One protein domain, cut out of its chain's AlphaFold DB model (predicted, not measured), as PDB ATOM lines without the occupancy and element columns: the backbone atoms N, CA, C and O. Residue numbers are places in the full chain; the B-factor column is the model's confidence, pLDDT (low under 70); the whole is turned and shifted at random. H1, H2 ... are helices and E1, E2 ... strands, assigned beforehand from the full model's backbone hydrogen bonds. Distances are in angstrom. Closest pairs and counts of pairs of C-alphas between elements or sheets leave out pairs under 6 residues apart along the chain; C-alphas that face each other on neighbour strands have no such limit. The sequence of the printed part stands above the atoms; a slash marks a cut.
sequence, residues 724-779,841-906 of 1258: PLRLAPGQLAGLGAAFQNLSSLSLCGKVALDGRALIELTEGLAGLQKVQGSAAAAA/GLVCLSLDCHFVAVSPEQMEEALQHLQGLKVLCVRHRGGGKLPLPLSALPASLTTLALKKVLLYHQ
ATOM      1  N   PRO A 724      25.079 -57.508   9.848       51.56
ATOM      2  CA  PRO A 724      25.380 -56.088   9.792       51.56
ATOM      3  C   PRO A 724      25.462 -55.637   8.328       51.56
ATOM      4  O   PRO A 724      26.245 -56.170   7.548       51.56
ATOM      5  N   LEU A 725      24.634 -54.664   7.945       51.69
ATOM      6  CA  LEU A 725      24.533 -54.209   6.553       51.69
ATOM      7  C   LEU A 725      25.770 -53.413   6.159       51.69
ATOM      8  O   LEU A 725      25.995 -52.350   6.737       51.69
ATOM      9  N   ARG A 726      26.530 -53.885   5.169       56.84
ATOM     10  CA  ARG A 726      27.553 -53.063   4.512       56.84
ATOM     11  C   ARG A 726      26.847 -51.967   3.720       56.84
ATOM     12  O   ARG A 726      25.984 -52.277   2.904       56.84
ATOM     13  N   LEU A 727      27.197 -50.709   3.966       65.56
ATOM     14  CA  LEU A 727      26.794 -49.595   3.105       65.56
ATOM     15  C   LEU A 727      27.802 -49.498   1.957       65.56
ATOM     16  O   LEU A 727      29.004 -49.494   2.219       65.56
ATOM     17  N   ALA A 728      27.345 -49.451   0.702       70.19
ATOM     18  CA  ALA A 728      28.270 -49.342  -0.422       70.19
ATOM     19  C   ALA A 728      28.865 -47.918  -0.450       70.19
ATOM     20  O   ALA A 728      28.117 -46.962  -0.235       70.19
ATOM     21  N   PRO A 729      30.172 -47.732  -0.716       59.50
ATOM     22  CA  PRO A 729      30.829 -46.450  -0.445       59.50
ATOM     23  C   PRO A 729      30.167 -45.236  -1.128       59.50
ATOM     24  O   PRO A 729      29.768 -44.293  -0.444       59.50
ATOM     25  N   GLY A 730      29.875 -45.322  -2.433       71.12
ATOM     26  CA  GLY A 730      29.275 -44.217  -3.198       71.12
ATOM     27  C   GLY A 730      27.867 -43.787  -2.751       71.12
ATOM     28  O   GLY A 730      27.419 -42.693  -3.089       71.12
ATOM     29  N   GLN A 731      27.172 -44.598  -1.946       73.00
ATOM     30  CA  GLN A 731      25.907 -44.203  -1.318       73.00
ATOM     31  C   GLN A 731      26.144 -43.206  -0.169       73.00
ATOM     32  O   GLN A 731      25.363 -42.271   0.032       73.00
ATOM     33  N   LEU A 732      27.248 -43.339   0.564       70.44
ATOM     34  CA  LEU A 732      27.572 -42.455   1.685       70.44
ATOM     35  C   LEU A 732      27.956 -41.041   1.217       70.44
ATOM     36  O   LEU A 732      27.545 -40.067   1.851       70.44
ATOM     37  N   ALA A 733      28.579 -40.916   0.041       70.62
ATOM     38  CA  ALA A 733      28.759 -39.631  -0.639       70.62
ATOM     39  C   ALA A 733      27.415 -38.952  -1.000       70.62
ATOM     40  O   ALA A 733      27.254 -37.743  -0.813       70.62
ATOM     41  N   GLY A 734      26.417 -39.726  -1.453       75.88
ATOM     42  CA  GLY A 734      25.067 -39.228  -1.757       75.88
ATOM     43  C   GLY A 734      24.294 -38.739  -0.524       75.88
ATOM     44  O   GLY A 734      23.644 -37.693  -0.578       75.88
ATOM     45  N   LEU A 735      24.436 -39.431   0.615       75.25
ATOM     46  CA  LEU A 735      23.945 -38.947   1.913       75.25
ATOM     47  C   LEU A 735      24.628 -37.634   2.308       75.25
ATOM     48  O   LEU A 735      23.947 -36.711   2.750       75.25
ATOM     49  N   GLY A 736      25.942 -37.532   2.075       74.44
ATOM     50  CA  GLY A 736      26.701 -36.288   2.180       74.44
ATOM     51  C   GLY A 736      25.986 -35.134   1.481       74.44
ATOM     52  O   GLY A 736      25.529 -34.221   2.154       74.44
ATOM     53  N   ALA A 737      25.785 -35.207   0.163       76.25
ATOM     54  CA  ALA A 737      25.143 -34.136  -0.614       76.25
ATOM     55  C   ALA A 737      23.734 -33.730  -0.118       76.25
ATOM     56  O   ALA A 737      23.349 -32.564  -0.257       76.25
ATOM     57  N   ALA A 738      22.974 -34.662   0.469       78.88
ATOM     58  CA  ALA A 738      21.645 -34.399   1.023       78.88
ATOM     59  C   ALA A 738      21.678 -33.653   2.374       78.88
ATOM     60  O   ALA A 738      20.798 -32.839   2.648       78.88
ATOM     61  N   PHE A 739      22.686 -33.881   3.221       82.00
ATOM     62  CA  PHE A 739      22.720 -33.410   4.616       82.00
ATOM     63  C   PHE A 739      23.088 -31.923   4.825       82.00
ATOM     64  O   PHE A 739      23.487 -31.543   5.924       82.00
ATOM     65  N   GLN A 740      22.903 -31.056   3.821       83.44
ATOM     66  CA  GLN A 740      23.331 -29.641   3.830       83.44
ATOM     67  C   GLN A 740      22.838 -28.792   5.019       83.44
ATOM     68  O   GLN A 740      23.468 -27.779   5.312       83.44
ATOM     69  N   ASN A 741      21.781 -29.205   5.729       87.94
ATOM     70  CA  ASN A 741      21.212 -28.470   6.867       87.94
ATOM     71  C   ASN A 741      21.339 -29.206   8.224       87.94
ATOM     72  O   ASN A 741      20.868 -28.700   9.245       87.94
ATOM     73  N   LEU A 742      21.986 -30.383   8.284       91.19
ATOM     74  CA  LEU A 742      22.131 -31.126   9.542       91.19
ATOM     75  C   LEU A 742      23.226 -30.556  10.453       91.19
ATOM     76  O   LEU A 742      24.420 -30.693  10.201       91.19
ATOM     77  N   SER A 743      22.803 -30.058  11.615       92.88
ATOM     78  CA  SER A 743      23.686 -29.761  12.750       92.88
ATOM     79  C   SER A 743      24.104 -31.019  13.530       92.88
ATOM     80  O   SER A 743      25.159 -31.025  14.171       92.88
ATOM     81  N   SER A 744      23.298 -32.089  13.484       93.62
ATOM     82  CA  SER A 744      23.546 -33.346  14.200       93.62
ATOM     83  C   SER A 744      23.076 -34.565  13.404       93.62
ATOM     84  O   SER A 744      21.917 -34.623  12.987       93.62
ATOM     85  N   LEU A 745      23.944 -35.571  13.287       94.38
ATOM     86  CA  LEU A 745      23.656 -36.863  12.660       94.38
ATOM     87  C   LEU A 745      23.952 -38.005  13.639       94.38
ATOM     88  O   LEU A 745      25.026 -38.056  14.241       94.38
ATOM     89  N   SER A 746      23.014 -38.941  13.778       93.12
ATOM     90  CA  SER A 746      23.176 -40.156  14.575       93.12
ATOM     91  C   SER A 746      22.771 -41.404  13.788       93.12
ATOM     92  O   SER A 746      21.644 -41.502  13.303       93.12
ATOM     93  N   LEU A 747      23.684 -42.369  13.678       91.56
ATOM     94  CA  LEU A 747      23.483 -43.668  13.033       91.56
ATOM     95  C   LEU A 747      23.576 -44.763  14.110       91.56
ATOM     96  O   LEU A 747      24.613 -44.921  14.754       91.56
ATOM     97  N   CYS A 748      22.478 -45.484  14.353       84.31
ATOM     98  CA  CYS A 748      22.212 -46.188  15.618       84.31
ATOM     99  C   CYS A 748      21.817 -47.675  15.458       84.31
ATOM    100  O   CYS A 748      20.809 -48.138  16.005       84.31
ATOM    101  N   GLY A 749      22.614 -48.463  14.733       77.94
ATOM    102  CA  GLY A 749      22.150 -49.729  14.152       77.94
ATOM    103  C   GLY A 749      23.122 -50.900  14.218       77.94
ATOM    104  O   GLY A 749      24.132 -50.894  14.913       77.94
ATOM    105  N   LYS A 750      22.799 -51.968  13.486       71.88
ATOM    106  CA  LYS A 750      23.792 -52.959  13.046       71.88
ATOM    107  C   LYS A 750      24.134 -52.638  11.594       71.88
ATOM    108  O   LYS A 750      23.722 -53.334  10.670       71.88
ATOM    109  N   VAL A 751      24.803 -51.502  11.434       77.38
ATOM    110  CA  VAL A 751      25.412 -51.054  10.182       77.38
ATOM    111  C   VAL A 751      26.856 -51.542  10.203       77.38
ATOM    112  O   VAL A 751      27.558 -51.279  11.182       77.38
ATOM    113  N   ALA A 752      27.279 -52.274   9.175       81.62
ATOM    114  CA  ALA A 752      28.687 -52.528   8.917       81.62
ATOM    115  C   ALA A 752      29.285 -51.307   8.210       81.62
ATOM    116  O   ALA A 752      28.865 -50.960   7.108       81.62
ATOM    117  N   LEU A 753      30.269 -50.676   8.845       84.75
ATOM    118  CA  LEU A 753      31.120 -49.677   8.201       84.75
ATOM    119  C   LEU A 753      32.496 -50.306   8.007       84.75
ATOM    120  O   LEU A 753      33.180 -50.591   8.993       84.75
ATOM    121  N   ASP A 754      32.883 -50.559   6.760       88.94
ATOM    122  CA  ASP A 754      34.294 -50.754   6.434       88.94
ATOM    123  C   ASP A 754      35.018 -49.405   6.324       88.94
ATOM    124  O   ASP A 754      34.399 -48.342   6.423       88.94
ATOM    125  N   GLY A 755      36.347 -49.436   6.207       87.25
ATOM    126  CA  GLY A 755      37.142 -48.211   6.260       87.25
ATOM    127  C   GLY A 755      36.893 -47.291   5.072       87.25
ATOM    128  O   GLY A 755      36.861 -46.079   5.244       87.25
ATOM    129  N   ARG A 756      36.613 -47.853   3.890       88.75
ATOM    130  CA  ARG A 756      36.304 -47.070   2.691       88.75
ATOM    131  C   ARG A 756      34.923 -46.425   2.794       88.75
ATOM    132  O   ARG A 756      34.780 -45.243   2.500       88.75
ATOM    133  N   ALA A 757      33.926 -47.174   3.262       86.31
ATOM    134  CA  ALA A 757      32.608 -46.632   3.578       86.31
ATOM    135  C   ALA A 757      32.706 -45.496   4.618       86.31
ATOM    136  O   ALA A 757      32.055 -44.462   4.478       86.31
ATOM    137  N   LEU A 758      33.554 -45.652   5.640       88.50
ATOM    138  CA  LEU A 758      33.785 -44.609   6.640       88.50
ATOM    139  C   LEU A 758      34.428 -43.347   6.036       88.50
ATOM    140  O   LEU A 758      33.945 -42.253   6.323       88.50
ATOM    141  N   ILE A 759      35.444 -43.484   5.177       90.31
ATOM    142  CA  ILE A 759      36.063 -42.350   4.470       90.31
ATOM    143  C   ILE A 759      35.020 -41.627   3.609       90.31
ATOM    144  O   ILE A 759      34.770 -40.449   3.855       90.31
ATOM    145  N   GLU A 760      34.324 -42.321   2.699       87.69
ATOM    146  CA  GLU A 760      33.371 -41.687   1.767       87.69
ATOM    147  C   GLU A 760      32.160 -41.038   2.488       87.69
ATOM    148  O   GLU A 760      31.637 -40.020   2.028       87.69
ATOM    149  N   LEU A 761      31.763 -41.531   3.677       86.69
ATOM    150  CA  LEU A 761      30.851 -40.814   4.588       86.69
ATOM    151  C   LEU A 761      31.450 -39.477   5.045       86.69
ATOM    152  O   LEU A 761      30.794 -38.437   4.971       86.69
ATOM    153  N   THR A 762      32.670 -39.502   5.577       87.88
ATOM    154  CA  THR A 762      33.304 -38.314   6.164       87.88
ATOM    155  C   THR A 762      33.738 -37.283   5.125       87.88
ATOM    156  O   THR A 762      33.577 -36.091   5.376       87.88
ATOM    157  N   GLU A 763      34.167 -37.707   3.935       89.25
ATOM    158  CA  GLU A 763      34.378 -36.836   2.777       89.25
ATOM    159  C   GLU A 763      33.078 -36.157   2.343       89.25
ATOM    160  O   GLU A 763      33.052 -34.936   2.172       89.25
ATOM    161  N   GLY A 764      31.983 -36.921   2.238       85.94
ATOM    162  CA  GLY A 764      30.658 -36.384   1.932       85.94
ATOM    163  C   GLY A 764      30.229 -35.309   2.936       85.94
ATOM    164  O   GLY A 764      29.794 -34.227   2.542       85.94
ATOM    165  N   LEU A 765      30.426 -35.563   4.234       84.75
ATOM    166  CA  LEU A 765      30.143 -34.605   5.310       84.75
ATOM    167  C   LEU A 765      31.095 -33.391   5.315       84.75
ATOM    168  O   LEU A 765      30.673 -32.288   5.660       84.75
ATOM    169  N   ALA A 766      32.355 -33.552   4.907       84.62
ATOM    170  CA  ALA A 766      33.319 -32.457   4.784       84.62
ATOM    171  C   ALA A 766      33.046 -31.564   3.560       84.62
ATOM    172  O   ALA A 766      33.234 -30.345   3.613       84.62
ATOM    173  N   GLY A 767      32.564 -32.155   2.462       81.00
ATOM    174  CA  GLY A 767      32.116 -31.437   1.268       81.00
ATOM    175  C   GLY A 767      31.021 -30.420   1.591       81.00
ATOM    176  O   GLY A 767      31.107 -29.269   1.163       81.00
ATOM    177  N   LEU A 768      30.059 -30.799   2.442       69.38
ATOM    178  CA  LEU A 768      29.001 -29.907   2.932       69.38
ATOM    179  C   LEU A 768      29.538 -28.634   3.577       69.38
ATOM    180  O   LEU A 768      29.100 -27.536   3.240       69.38
ATOM    181  N   GLN A 769      30.495 -28.775   4.496       72.75
ATOM    182  CA  GLN A 769      31.056 -27.643   5.232       72.75
ATOM    183  C   GLN A 769      31.769 -26.662   4.291       72.75
ATOM    184  O   GLN A 769      31.662 -25.446   4.461       72.75
ATOM    185  N   LYS A 770      32.451 -27.180   3.258       77.56
ATOM    186  CA  LYS A 770      33.078 -26.363   2.208       77.56
ATOM    187  C   LYS A 770      32.031 -25.620   1.369       77.56
ATOM    188  O   LYS A 770      32.207 -24.431   1.109       77.56
ATOM    189  N   VAL A 771      30.930 -26.281   0.995       68.69
ATOM    190  CA  VAL A 771      29.820 -25.665   0.240       68.69
ATOM    191  C   VAL A 771      29.116 -24.581   1.063       68.69
ATOM    192  O   VAL A 771      28.971 -23.460   0.579       68.69
ATOM    193  N   GLN A 772      28.759 -24.854   2.322       65.19
ATOM    194  CA  GLN A 772      28.184 -23.858   3.238       65.19
ATOM    195  C   GLN A 772      29.119 -22.658   3.444       65.19
ATOM    196  O   GLN A 772      28.682 -21.511   3.356       65.19
ATOM    197  N   GLY A 773      30.412 -22.906   3.690       69.69
ATOM    198  CA  GLY A 773      31.413 -21.850   3.860       69.69
ATOM    199  C   GLY A 773      31.558 -20.975   2.612       69.69
ATOM    200  O   GLY A 773      31.621 -19.752   2.721       69.69
ATOM    201  N   SER A 774      31.531 -21.588   1.424       68.56
ATOM    202  CA  SER A 774      31.532 -20.878   0.142       68.56
ATOM    203  C   SER A 774      30.256 -20.048  -0.060       68.56
ATOM    204  O   SER A 774      30.351 -18.872  -0.405       68.56
ATOM    205  N   ALA A 775      29.076 -20.603   0.234       57.78
ATOM    206  CA  ALA A 775      27.801 -19.893   0.131       57.78
ATOM    207  C   ALA A 775      27.713 -18.699   1.103       57.78
ATOM    208  O   ALA A 775      27.292 -17.611   0.712       57.78
ATOM    209  N   ALA A 776      28.175 -18.867   2.346       58.81
ATOM    210  CA  ALA A 776      28.248 -17.790   3.333       58.81
ATOM    211  C   ALA A 776      29.247 -16.692   2.919       58.81
ATOM    212  O   ALA A 776      28.941 -15.504   3.037       58.81
ATOM    213  N   ALA A 777      30.411 -17.070   2.376       60.44
ATOM    214  CA  ALA A 777      31.390 -16.124   1.843       60.44
ATOM    215  C   ALA A 777      30.861 -15.365   0.612       60.44
ATOM    216  O   ALA A 777      31.061 -14.156   0.509       60.44
ATOM    217  N   ALA A 778      30.135 -16.037  -0.287       64.38
ATOM    218  CA  ALA A 778      29.496 -15.413  -1.445       64.38
ATOM    219  C   ALA A 778      28.384 -14.433  -1.033       64.38
ATOM    220  O   ALA A 778      28.316 -13.325  -1.563       64.38
ATOM    221  N   ALA A 779      27.559 -14.791  -0.040       55.78
ATOM    222  CA  ALA A 779      26.540 -13.900   0.515       55.78
ATOM    223  C   ALA A 779      27.154 -12.652   1.183       55.78
ATOM    224  O   ALA A 779      26.665 -11.540   0.982       55.78
ATOM    225  N   GLY A 841      27.281 -25.993   9.820       83.06
ATOM    226  CA  GLY A 841      27.878 -27.291   9.488       83.06
ATOM    227  C   GLY A 841      27.700 -28.326  10.596       83.06
ATOM    228  O   GLY A 841      27.403 -27.974  11.739       83.06
ATOM    229  N   LEU A 842      27.906 -29.605  10.265       89.31
ATOM    230  CA  LEU A 842      27.718 -30.718  11.200       89.31
ATOM    231  C   LEU A 842      28.548 -30.528  12.483       89.31
ATOM    232  O   LEU A 842      29.777 -30.594  12.472       89.31
ATOM    233  N   VAL A 843      27.860 -30.315  13.605       93.19
ATOM    234  CA  VAL A 843      28.461 -30.055  14.923       93.19
ATOM    235  C   VAL A 843      28.640 -31.350  15.720       93.19
ATOM    236  O   VAL A 843      29.580 -31.465  16.514       93.19
ATOM    237  N   CYS A 844      27.733 -32.308  15.515       93.50
ATOM    238  CA  CYS A 844      27.625 -33.548  16.274       93.50
ATOM    239  C   CYS A 844      27.481 -34.763  15.348       93.50
ATOM    240  O   CYS A 844      26.590 -34.800  14.498       93.50
ATOM    241  N   LEU A 845      28.330 -35.772  15.553       94.88
ATOM    242  CA  LEU A 845      28.280 -37.055  14.857       94.88
ATOM    243  C   LEU A 845      28.251 -38.197  15.878       94.88
ATOM    244  O   LEU A 845      29.131 -38.300  16.736       94.88
ATOM    245  N   SER A 846      27.253 -39.073  15.771       93.75
ATOM    246  CA  SER A 846      27.127 -40.279  16.591       93.75
ATOM    247  C   SER A 846      27.038 -41.529  15.712       93.75
ATOM    248  O   SER A 846      26.149 -41.653  14.876       93.75
ATOM    249  N   LEU A 847      27.980 -42.453  15.898       93.25
ATOM    250  CA  LEU A 847      28.124 -43.703  15.159       93.25
ATOM    251  C   LEU A 847      28.078 -44.881  16.143       93.25
ATOM    252  O   LEU A 847      29.099 -45.273  16.708       93.25
ATOM    253  N   ASP A 848      26.898 -45.466  16.350       90.44
ATOM    254  CA  ASP A 848      26.716 -46.724  17.085       90.44
ATOM    255  C   ASP A 848      26.588 -47.870  16.066       90.44
ATOM    256  O   ASP A 848      25.489 -48.255  15.662       90.44
ATOM    257  N   CYS A 849      27.748 -48.335  15.588       88.06
ATOM    258  CA  CYS A 849      27.930 -49.132  14.368       88.06
ATOM    259  C   CYS A 849      28.883 -50.325  14.581       88.06
ATOM    260  O   CYS A 849      29.673 -50.375  15.527       88.06
ATOM    261  N   HIS A 850      28.836 -51.311  13.685       87.56
ATOM    262  CA  HIS A 850      29.778 -52.429  13.641       87.56
ATOM    263  C   HIS A 850      30.884 -52.116  12.628       87.56
ATOM    264  O   HIS A 850      30.750 -52.395  11.444       87.56
ATOM    265  N   PHE A 851      32.002 -51.560  13.072       86.62
ATOM    266  CA  PHE A 851      33.132 -51.318  12.173       86.62
ATOM    267  C   PHE A 851      33.764 -52.665  11.756       86.62
ATOM    268  O   PHE A 851      33.918 -53.545  12.605       86.62
ATOM    269  N   VAL A 852      34.066 -52.867  10.469       89.06
ATOM    270  CA  VAL A 852      34.570 -54.136   9.899       89.06
ATOM    271  C   VAL A 852      35.848 -53.867   9.114       89.06
ATOM    272  O   VAL A 852      35.812 -53.111   8.156       89.06
ATOM    273  N   ALA A 853      36.962 -54.500   9.489       86.31
ATOM    274  CA  ALA A 853      38.242 -54.400   8.769       86.31
ATOM    275  C   ALA A 853      38.730 -52.956   8.483       86.31
ATOM    276  O   ALA A 853      39.432 -52.723   7.505       86.31
ATOM    277  N   VAL A 854      38.371 -51.993   9.339       88.62
ATOM    278  CA  VAL A 854      38.859 -50.608   9.263       88.62
ATOM    279  C   VAL A 854      40.308 -50.567   9.748       88.62
ATOM    280  O   VAL A 854      40.565 -50.913  10.906       88.62
ATOM    281  N   SER A 855      41.244 -50.158   8.891       90.75
ATOM    282  CA  SER A 855      42.633 -49.935   9.309       90.75
ATOM    283  C   SER A 855      42.754 -48.660  10.165       90.75
ATOM    284  O   SER A 855      41.895 -47.776  10.081       90.75
ATOM    285  N   PRO A 856      43.815 -48.514  10.984       87.69
ATOM    286  CA  PRO A 856      44.076 -47.262  11.693       87.69
ATOM    287  C   PRO A 856      44.195 -46.073  10.730       87.69
ATOM    288  O   PRO A 856      43.665 -45.010  11.019       87.69
ATOM    289  N   GLU A 857      44.814 -46.276   9.565       91.19
ATOM    290  CA  GLU A 857      45.000 -45.263   8.517       91.19
ATOM    291  C   GLU A 857      43.660 -44.802   7.924       91.19
ATOM    292  O   GLU A 857      43.427 -43.608   7.794       91.19
ATOM    293  N   GLN A 858      42.730 -45.726   7.657       92.50
ATOM    294  CA  GLN A 858      41.389 -45.390   7.160       92.50
ATOM    295  C   GLN A 858      40.549 -44.645   8.205       92.50
ATOM    296  O   GLN A 858      39.716 -43.807   7.863       92.50
ATOM    297  N   MET A 859      40.757 -44.938   9.493       91.25
ATOM    298  CA  MET A 859      40.167 -44.157  10.583       91.25
ATOM    299  C   MET A 859      40.818 -42.769  10.695       91.25
ATOM    300  O   MET A 859      40.122 -41.798  10.976       91.25
ATOM    301  N   GLU A 860      42.130 -42.664  10.472       91.50
ATOM    302  CA  GLU A 860      42.866 -41.397  10.474       91.50
ATOM    303  C   GLU A 860      42.382 -40.468   9.357       91.50
ATOM    304  O   GLU A 860      41.938 -39.355   9.633       91.50
ATOM    305  N   GLU A 861      42.383 -40.962   8.119       93.06
ATOM    306  CA  GLU A 861      41.867 -40.290   6.925       93.06
ATOM    307  C   GLU A 861      40.427 -39.803   7.149       93.06
ATOM    308  O   GLU A 861      40.149 -38.602   7.072       93.06
ATOM    309  N   ALA A 862      39.530 -40.695   7.585       91.12
ATOM    310  CA  ALA A 862      38.140 -40.344   7.865       91.12
ATOM    311  C   ALA A 862      37.974 -39.245   8.938       91.12
ATOM    312  O   ALA A 862      37.139 -38.345   8.809       91.12
ATOM    313  N   LEU A 863      38.770 -39.279  10.011       90.88
ATOM    314  CA  LEU A 863      38.714 -38.256  11.061       90.88
ATOM    315  C   LEU A 863      39.286 -36.905  10.597       90.88
ATOM    316  O   LEU A 863      38.734 -35.869  10.974       90.88
ATOM    317  N   GLN A 864      40.314 -36.894   9.740       91.06
ATOM    318  CA  GLN A 864      40.899 -35.663   9.188       91.06
ATOM    319  C   GLN A 864      39.913 -34.865   8.316       91.06
ATOM    320  O   GLN A 864      39.988 -33.630   8.274       91.06
ATOM    321  N   HIS A 865      38.956 -35.536   7.667       91.56
ATOM    322  CA  HIS A 865      37.872 -34.875   6.934       91.56
ATOM    323  C   HIS A 865      36.867 -34.165   7.864       91.56
ATOM    324  O   HIS A 865      36.327 -33.123   7.494       91.56
ATOM    325  N   LEU A 866      36.645 -34.659   9.092       89.62
ATOM    326  CA  LEU A 866      35.637 -34.154  10.044       89.62
ATOM    327  C   LEU A 866      36.054 -32.871  10.792       89.62
ATOM    328  O   LEU A 866      35.871 -32.734  12.005       89.62
ATOM    329  N   GLN A 867      36.587 -31.890  10.067       89.00
ATOM    330  CA  GLN A 867      36.912 -30.572  10.615       89.00
ATOM    331  C   GLN A 867      35.654 -29.868  11.159       89.00
ATOM    332  O   GLN A 867      34.521 -30.232  10.852       89.00
ATOM    333  N   GLY A 868      35.822 -28.896  12.059       89.00
ATOM    334  CA  GLY A 868      34.709 -28.152  12.670       89.00
ATOM    335  C   GLY A 868      33.824 -28.940  13.654       89.00
ATOM    336  O   GLY A 868      33.181 -28.318  14.506       89.00
ATOM    337  N   LEU A 869      33.833 -30.279  13.605       92.44
ATOM    338  CA  LEU A 869      33.075 -31.161  14.491       92.44
ATOM    339  C   LEU A 869      33.440 -30.898  15.959       92.44
ATOM    340  O   LEU A 869      34.621 -30.823  16.313       92.44
ATOM    341  N   LYS A 870      32.427 -30.768  16.823       94.06
ATOM    342  CA  LYS A 870      32.602 -30.500  18.264       94.06
ATOM    343  C   LYS A 870      32.306 -31.724  19.124       94.06
ATOM    344  O   LYS A 870      32.931 -31.890  20.170       94.06
ATOM    345  N   VAL A 871      31.371 -32.569  18.693       93.25
ATOM    346  CA  VAL A 871      30.949 -33.773  19.418       93.25
ATOM    347  C   VAL A 871      31.097 -34.992  18.517       93.25
ATOM    348  O   VAL A 871      30.452 -35.074  17.473       93.25
ATOM    349  N   LEU A 872      31.914 -35.952  18.950       94.94
ATOM    350  CA  LEU A 872      32.092 -37.246  18.297       94.94
ATOM    351  C   LEU A 872      31.742 -38.355  19.288       94.94
ATOM    352  O   LEU A 872      32.371 -38.486  20.339       94.94
ATOM    353  N   CYS A 873      30.746 -39.165  18.945       93.50
ATOM    354  CA  CYS A 873      30.348 -40.336  19.712       93.50
ATOM    355  C   CYS A 873      30.523 -41.600  18.862       93.50
ATOM    356  O   CYS A 873      29.709 -41.856  17.982       93.50
ATOM    357  N   VAL A 874      31.559 -42.403  19.117       92.44
ATOM    358  CA  VAL A 874      31.822 -43.662  18.398       92.44
ATOM    359  C   VAL A 874      31.624 -44.844  19.335       92.44
ATOM    360  O   VAL A 874      32.371 -45.055  20.291       92.44
ATOM    361  N   ARG A 875      30.618 -45.663  19.041       89.19
ATOM    362  CA  ARG A 875      30.318 -46.897  19.759       89.19
ATOM    363  C   ARG A 875      30.450 -48.073  18.802       89.19
ATOM    364  O   ARG A 875      29.591 -48.320  17.963       89.19
ATOM    365  N   HIS A 876      31.528 -48.827  18.968       89.56
ATOM    366  CA  HIS A 876      31.756 -50.062  18.241       89.56
ATOM    367  C   HIS A 876      30.862 -51.181  18.810       89.56
ATOM    368  O   HIS A 876      30.877 -51.471  20.010       89.56
ATOM    369  N   ARG A 877      30.062 -51.820  17.948       83.19
ATOM    370  CA  ARG A 877      29.197 -52.962  18.306       83.19
ATOM    371  C   ARG A 877      29.811 -54.338  18.031       83.19
ATOM    372  O   ARG A 877      29.225 -55.326  18.468       83.19
ATOM    373  N   GLY A 878      30.926 -54.408  17.310       84.25
ATOM    374  CA  GLY A 878      31.511 -55.666  16.852       84.25
ATOM    375  C   GLY A 878      32.238 -56.484  17.919       84.25
ATOM    376  O   GLY A 878      32.339 -56.106  19.094       84.25
ATOM    377  N   GLY A 879      32.721 -57.647  17.478       76.06
ATOM    378  CA  GLY A 879      33.712 -58.442  18.195       76.06
ATOM    379  C   GLY A 879      35.109 -57.881  17.933       76.06
ATOM    380  O   GLY A 879      35.480 -57.673  16.782       76.06
ATOM    381  N   GLY A 880      35.864 -57.625  19.000       77.88
ATOM    382  CA  GLY A 880      37.114 -56.866  18.947       77.88
ATOM    383  C   GLY A 880      36.969 -55.463  19.543       77.88
ATOM    384  O   GLY A 880      36.033 -55.181  20.299       77.88
ATOM    385  N   LYS A 881      37.946 -54.606  19.244       75.94
ATOM    386  CA  LYS A 881      38.051 -53.217  19.711       75.94
ATOM    387  C   LYS A 881      38.539 -52.379  18.518       75.94
ATOM    388  O   LYS A 881      39.511 -52.760  17.875       75.94
ATOM    389  N   LEU A 882      37.857 -51.280  18.200       80.25
ATOM    390  CA  LEU A 882      38.159 -50.430  17.034       80.25
ATOM    391  C   LEU A 882      39.445 -49.612  17.256       80.25
ATOM    392  O   LEU A 882      39.446 -48.870  18.234       80.25
ATOM    393  N   PRO A 883      40.492 -49.675  16.410       80.00
ATOM    394  CA  PRO A 883      41.618 -48.748  16.512       80.00
ATOM    395  C   PRO A 883      41.180 -47.312  16.186       80.00
ATOM    396  O   PRO A 883      40.520 -47.071  15.176       80.00
ATOM    397  N   LEU A 884      41.559 -46.363  17.041       85.50
ATOM    398  CA  LEU A 884      41.318 -44.931  16.879       85.50
ATOM    399  C   LEU A 884      42.640 -44.173  17.109       85.50
ATOM    400  O   LEU A 884      43.072 -44.068  18.263       85.50
ATOM    401  N   PRO A 885      43.301 -43.673  16.049       84.88
ATOM    402  CA  PRO A 885      44.516 -42.880  16.182       84.88
ATOM    403  C   PRO A 885      44.185 -41.500  16.751       84.88
ATOM    404  O   PRO A 885      43.314 -40.785  16.254       84.88
ATOM    405  N   LEU A 886      44.875 -41.126  17.827       81.44
ATOM    406  CA  LEU A 886      44.604 -39.877  18.548       81.44
ATOM    407  C   LEU A 886      45.092 -38.627  17.802       81.44
ATOM    408  O   LEU A 886      44.504 -37.560  17.969       81.44
ATOM    409  N   SER A 887      46.114 -38.779  16.957       83.06
ATOM    410  CA  SER A 887      46.646 -37.760  16.038       83.06
ATOM    411  C   SER A 887      45.596 -37.199  15.081       83.06
ATOM    412  O   SER A 887      45.630 -36.015  14.753       83.06
ATOM    413  N   ALA A 888      44.651 -38.042  14.666       86.56
ATOM    414  CA  ALA A 888      43.654 -37.725  13.655       86.56
ATOM    415  C   ALA A 888      42.439 -36.949  14.182       86.56
ATOM    416  O   ALA A 888      41.621 -36.468  13.397       86.56
ATOM    417  N   LEU A 889      42.262 -36.866  15.505       89.44
ATOM    418  CA  LEU A 889      41.056 -36.289  16.092       89.44
ATOM    419  C   LEU A 889      40.968 -34.776  15.798       89.44
ATOM    420  O   LEU A 889      41.923 -34.046  16.066       89.44
ATOM    421  N   PRO A 890      39.821 -34.261  15.308       89.12
ATOM    422  CA  PRO A 890      39.690 -32.851  14.947       89.12
ATOM    423  C   PRO A 890      40.026 -31.899  16.101       89.12
ATOM    424  O   PRO A 890      39.429 -31.965  17.174       89.12
ATOM    425  N   ALA A 891      40.900 -30.915  15.865       88.25
ATOM    426  CA  ALA A 891      41.263 -29.900  16.866       88.25
ATOM    427  C   ALA A 891      40.082 -28.997  17.311       88.25
ATOM    428  O   ALA A 891      40.192 -28.232  18.273       88.25
ATOM    429  N   SER A 892      38.939 -29.073  16.621       91.50
ATOM    430  CA  SER A 892      37.658 -28.468  17.005       91.50
ATOM    431  C   SER A 892      36.899 -29.235  18.095       91.50
ATOM    432  O   SER A 892      35.963 -28.676  18.671       91.50
ATOM    433  N   LEU A 893      37.281 -30.484  18.379       92.94
ATOM    434  CA  LEU A 893      36.513 -31.397  19.214       92.94
ATOM    435  C   LEU A 893      36.502 -30.963  20.687       92.94
ATOM    436  O   LEU A 893      37.538 -30.876  21.345       92.94
ATOM    437  N   THR A 894      35.304 -30.735  21.225       92.31
ATOM    438  CA  THR A 894      35.079 -30.425  22.643       92.31
ATOM    439  C   THR A 894      34.605 -31.630  23.444       92.31
ATOM    440  O   THR A 894      34.765 -31.658  24.665       92.31
ATOM    441  N   THR A 895      34.011 -32.626  22.786       91.69
ATOM    442  CA  THR A 895      33.446 -33.811  23.436       91.69
ATOM    443  C   THR A 895      33.733 -35.073  22.633       91.69
ATOM    444  O   THR A 895      33.303 -35.196  21.487       91.69
ATOM    445  N   LEU A 896      34.406 -36.028  23.273       93.69
ATOM    446  CA  LEU A 896      34.690 -37.351  22.731       93.69
ATOM    447  C   LEU A 896      33.987 -38.407  23.589       93.69
ATOM    448  O   LEU A 896      34.187 -38.451  24.801       93.69
ATOM    449  N   ALA A 897      33.169 -39.258  22.973       91.31
ATOM    450  CA  ALA A 897      32.501 -40.368  23.643       91.31
ATOM    451  C   ALA A 897      32.759 -41.679  22.897       91.31
ATOM    452  O   ALA A 897      32.306 -41.859  21.772       91.31
ATOM    453  N   LEU A 898      33.473 -42.606  23.527       90.81
ATOM    454  CA  LEU A 898      33.918 -43.857  22.927       90.81
ATOM    455  C   LEU A 898      33.340 -45.059  23.665       90.81
ATOM    456  O   LEU A 898      33.312 -45.094  24.899       90.81
ATOM    457  N   LYS A 899      32.921 -46.083  22.914       88.62
ATOM    458  CA  LYS A 899      32.588 -47.393  23.480       88.62
ATOM    459  C   LYS A 899      33.153 -48.555  22.661       88.62
ATOM    460  O   LYS A 899      32.906 -48.621  21.461       88.62
ATOM    461  N   LYS A 900      33.846 -49.487  23.335       82.44
ATOM    462  CA  LYS A 900      34.599 -50.617  22.739       82.44
ATOM    463  C   LYS A 900      35.647 -50.189  21.694       82.44
ATOM    464  O   LYS A 900      35.778 -50.787  20.627       82.44
ATOM    465  N   VAL A 901      36.400 -49.142  22.014       80.38
ATOM    466  CA  VAL A 901      37.457 -48.582  21.160       80.38
ATOM    467  C   VAL A 901      38.826 -48.864  21.798       80.38
ATOM    468  O   VAL A 901      38.955 -48.857  23.024       80.38
ATOM    469  N   LEU A 902      39.823 -49.160  20.965       78.69
ATOM    470  CA  LEU A 902      41.247 -49.119  21.289       78.69
ATOM    471  C   LEU A 902      41.780 -47.756  20.852       78.69
ATOM    472  O   LEU A 902      41.695 -47.402  19.679       78.69
ATOM    473  N   LEU A 903      42.328 -46.996  21.791       77.56
ATOM    474  CA  LEU A 903      43.065 -45.781  21.470       77.56
ATOM    475  C   LEU A 903      44.493 -46.188  21.122       77.56
ATOM    476  O   LEU A 903      45.121 -46.849  21.941       77.56
ATOM    477  N   TYR A 904      44.964 -45.823  19.929       74.69
ATOM    478  CA  TYR A 904      46.292 -46.193  19.434       74.69
ATOM    479  C   TYR A 904      47.148 -44.949  19.173       74.69
ATOM    480  O   TYR A 904      46.636 -43.897  18.774       74.69
ATOM    481  N   HIS A 905      48.456 -45.080  19.374       67.31
ATOM    482  CA  HIS A 905      49.452 -44.058  19.097       67.31
ATOM    483  C   HIS A 905      50.510 -44.608  18.131       67.31
ATOM    484  O   HIS A 905      51.363 -45.412  18.512       67.31
ATOM    485  N   GLN A 906      50.532 -44.107  16.889       58.22
ATOM    486  CA  GLN A 906      51.666 -44.345  15.993       58.22
ATOM    487  C   GLN A 906      52.930 -43.693  16.577       58.22
ATOM    488  O   GLN A 906      53.172 -42.496  16.425       58.22
TER     489      GLN A 906
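This is residues 724 to 779 and 841 to 906 of the 1258 residues of an uncharacterized protein of Tetradesmus obliquus (UniProt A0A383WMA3). A wall of four parallel strands, E1, E2, E3 and E5, stands with few contacts to a row of three helices that run side by side, H2 between H1 and H3: H2 only grazes the sheet with its residues 755 to 761, and H1 and H3 are not on it. The small pair E4 and E6 sits at one end, by H3, and at the other end residues 774 to 779 of H2 stick out. The printed part has 122 residues, in the order H1 E1 H2 E2 H3 E3 E4 E5 E6; the parallel sheet runs E1 E2 E3 E5, and the class is mixed. It is compact, with a radius of gyration of the C-alphas of 13.9 A, but elongated, spanning 48 by 28 by 21 A.

Find C-alpha 729 at (30.829, -46.450, -0.445), where H1, residues 729 to 738, begins. E1, residues 744 to 753, bends by 108 degrees at residue 750. H2, residues 755 to 779, is 36.4 A long. Next come E2, 844 to 851, 19.1 A long, H3, 856 to 865, E3, 871 to 876, E4, 882 to 885, E5, 895 to 899, and E6, 901 to 904, ending at C-alpha 904 (46.292, -46.193, 19.434).

In the twisted sheet, look for N 747 and O 846 at 2.8 A between E1 and E2, N 847 and O 873 at 2.8 A between E2 and E3, and N 874 and O 897 at 2.8 A between E3 and E5. E2, H3 and E3 make a strand-helix-strand unit, two parallel strands with a helix between, its crossover right-handed. H2 only grazes the sheet with residues 755 to 761. H1 touches H2, closest at the C-alphas of Gly 736 and Gly 764, 4.0 A, at a shallow tilt of 24 degrees, the same way. With residues 755 to 766 alone H2 touches H3, closest at the C-alphas of Ile 759 and Ala 862, 4.5 A. E4 and E6 are parallel, with N 884 and O 902 at 2.8 A. Every O i to N i+4 pair is within hydrogen-bond range in H3, 20 of 21 in H2 and 4 of 6 in H1.

The farthest C-alphas, of Ala 779 and Gly 879, are 48.5 A apart. Residues 780 to 840 are not printed, and C-alphas 779 and 841 are 16.2 A apart across the cut. Of the links printed whole, none is long. Confidence is under 70 at 17 residues, among them 771 to 779.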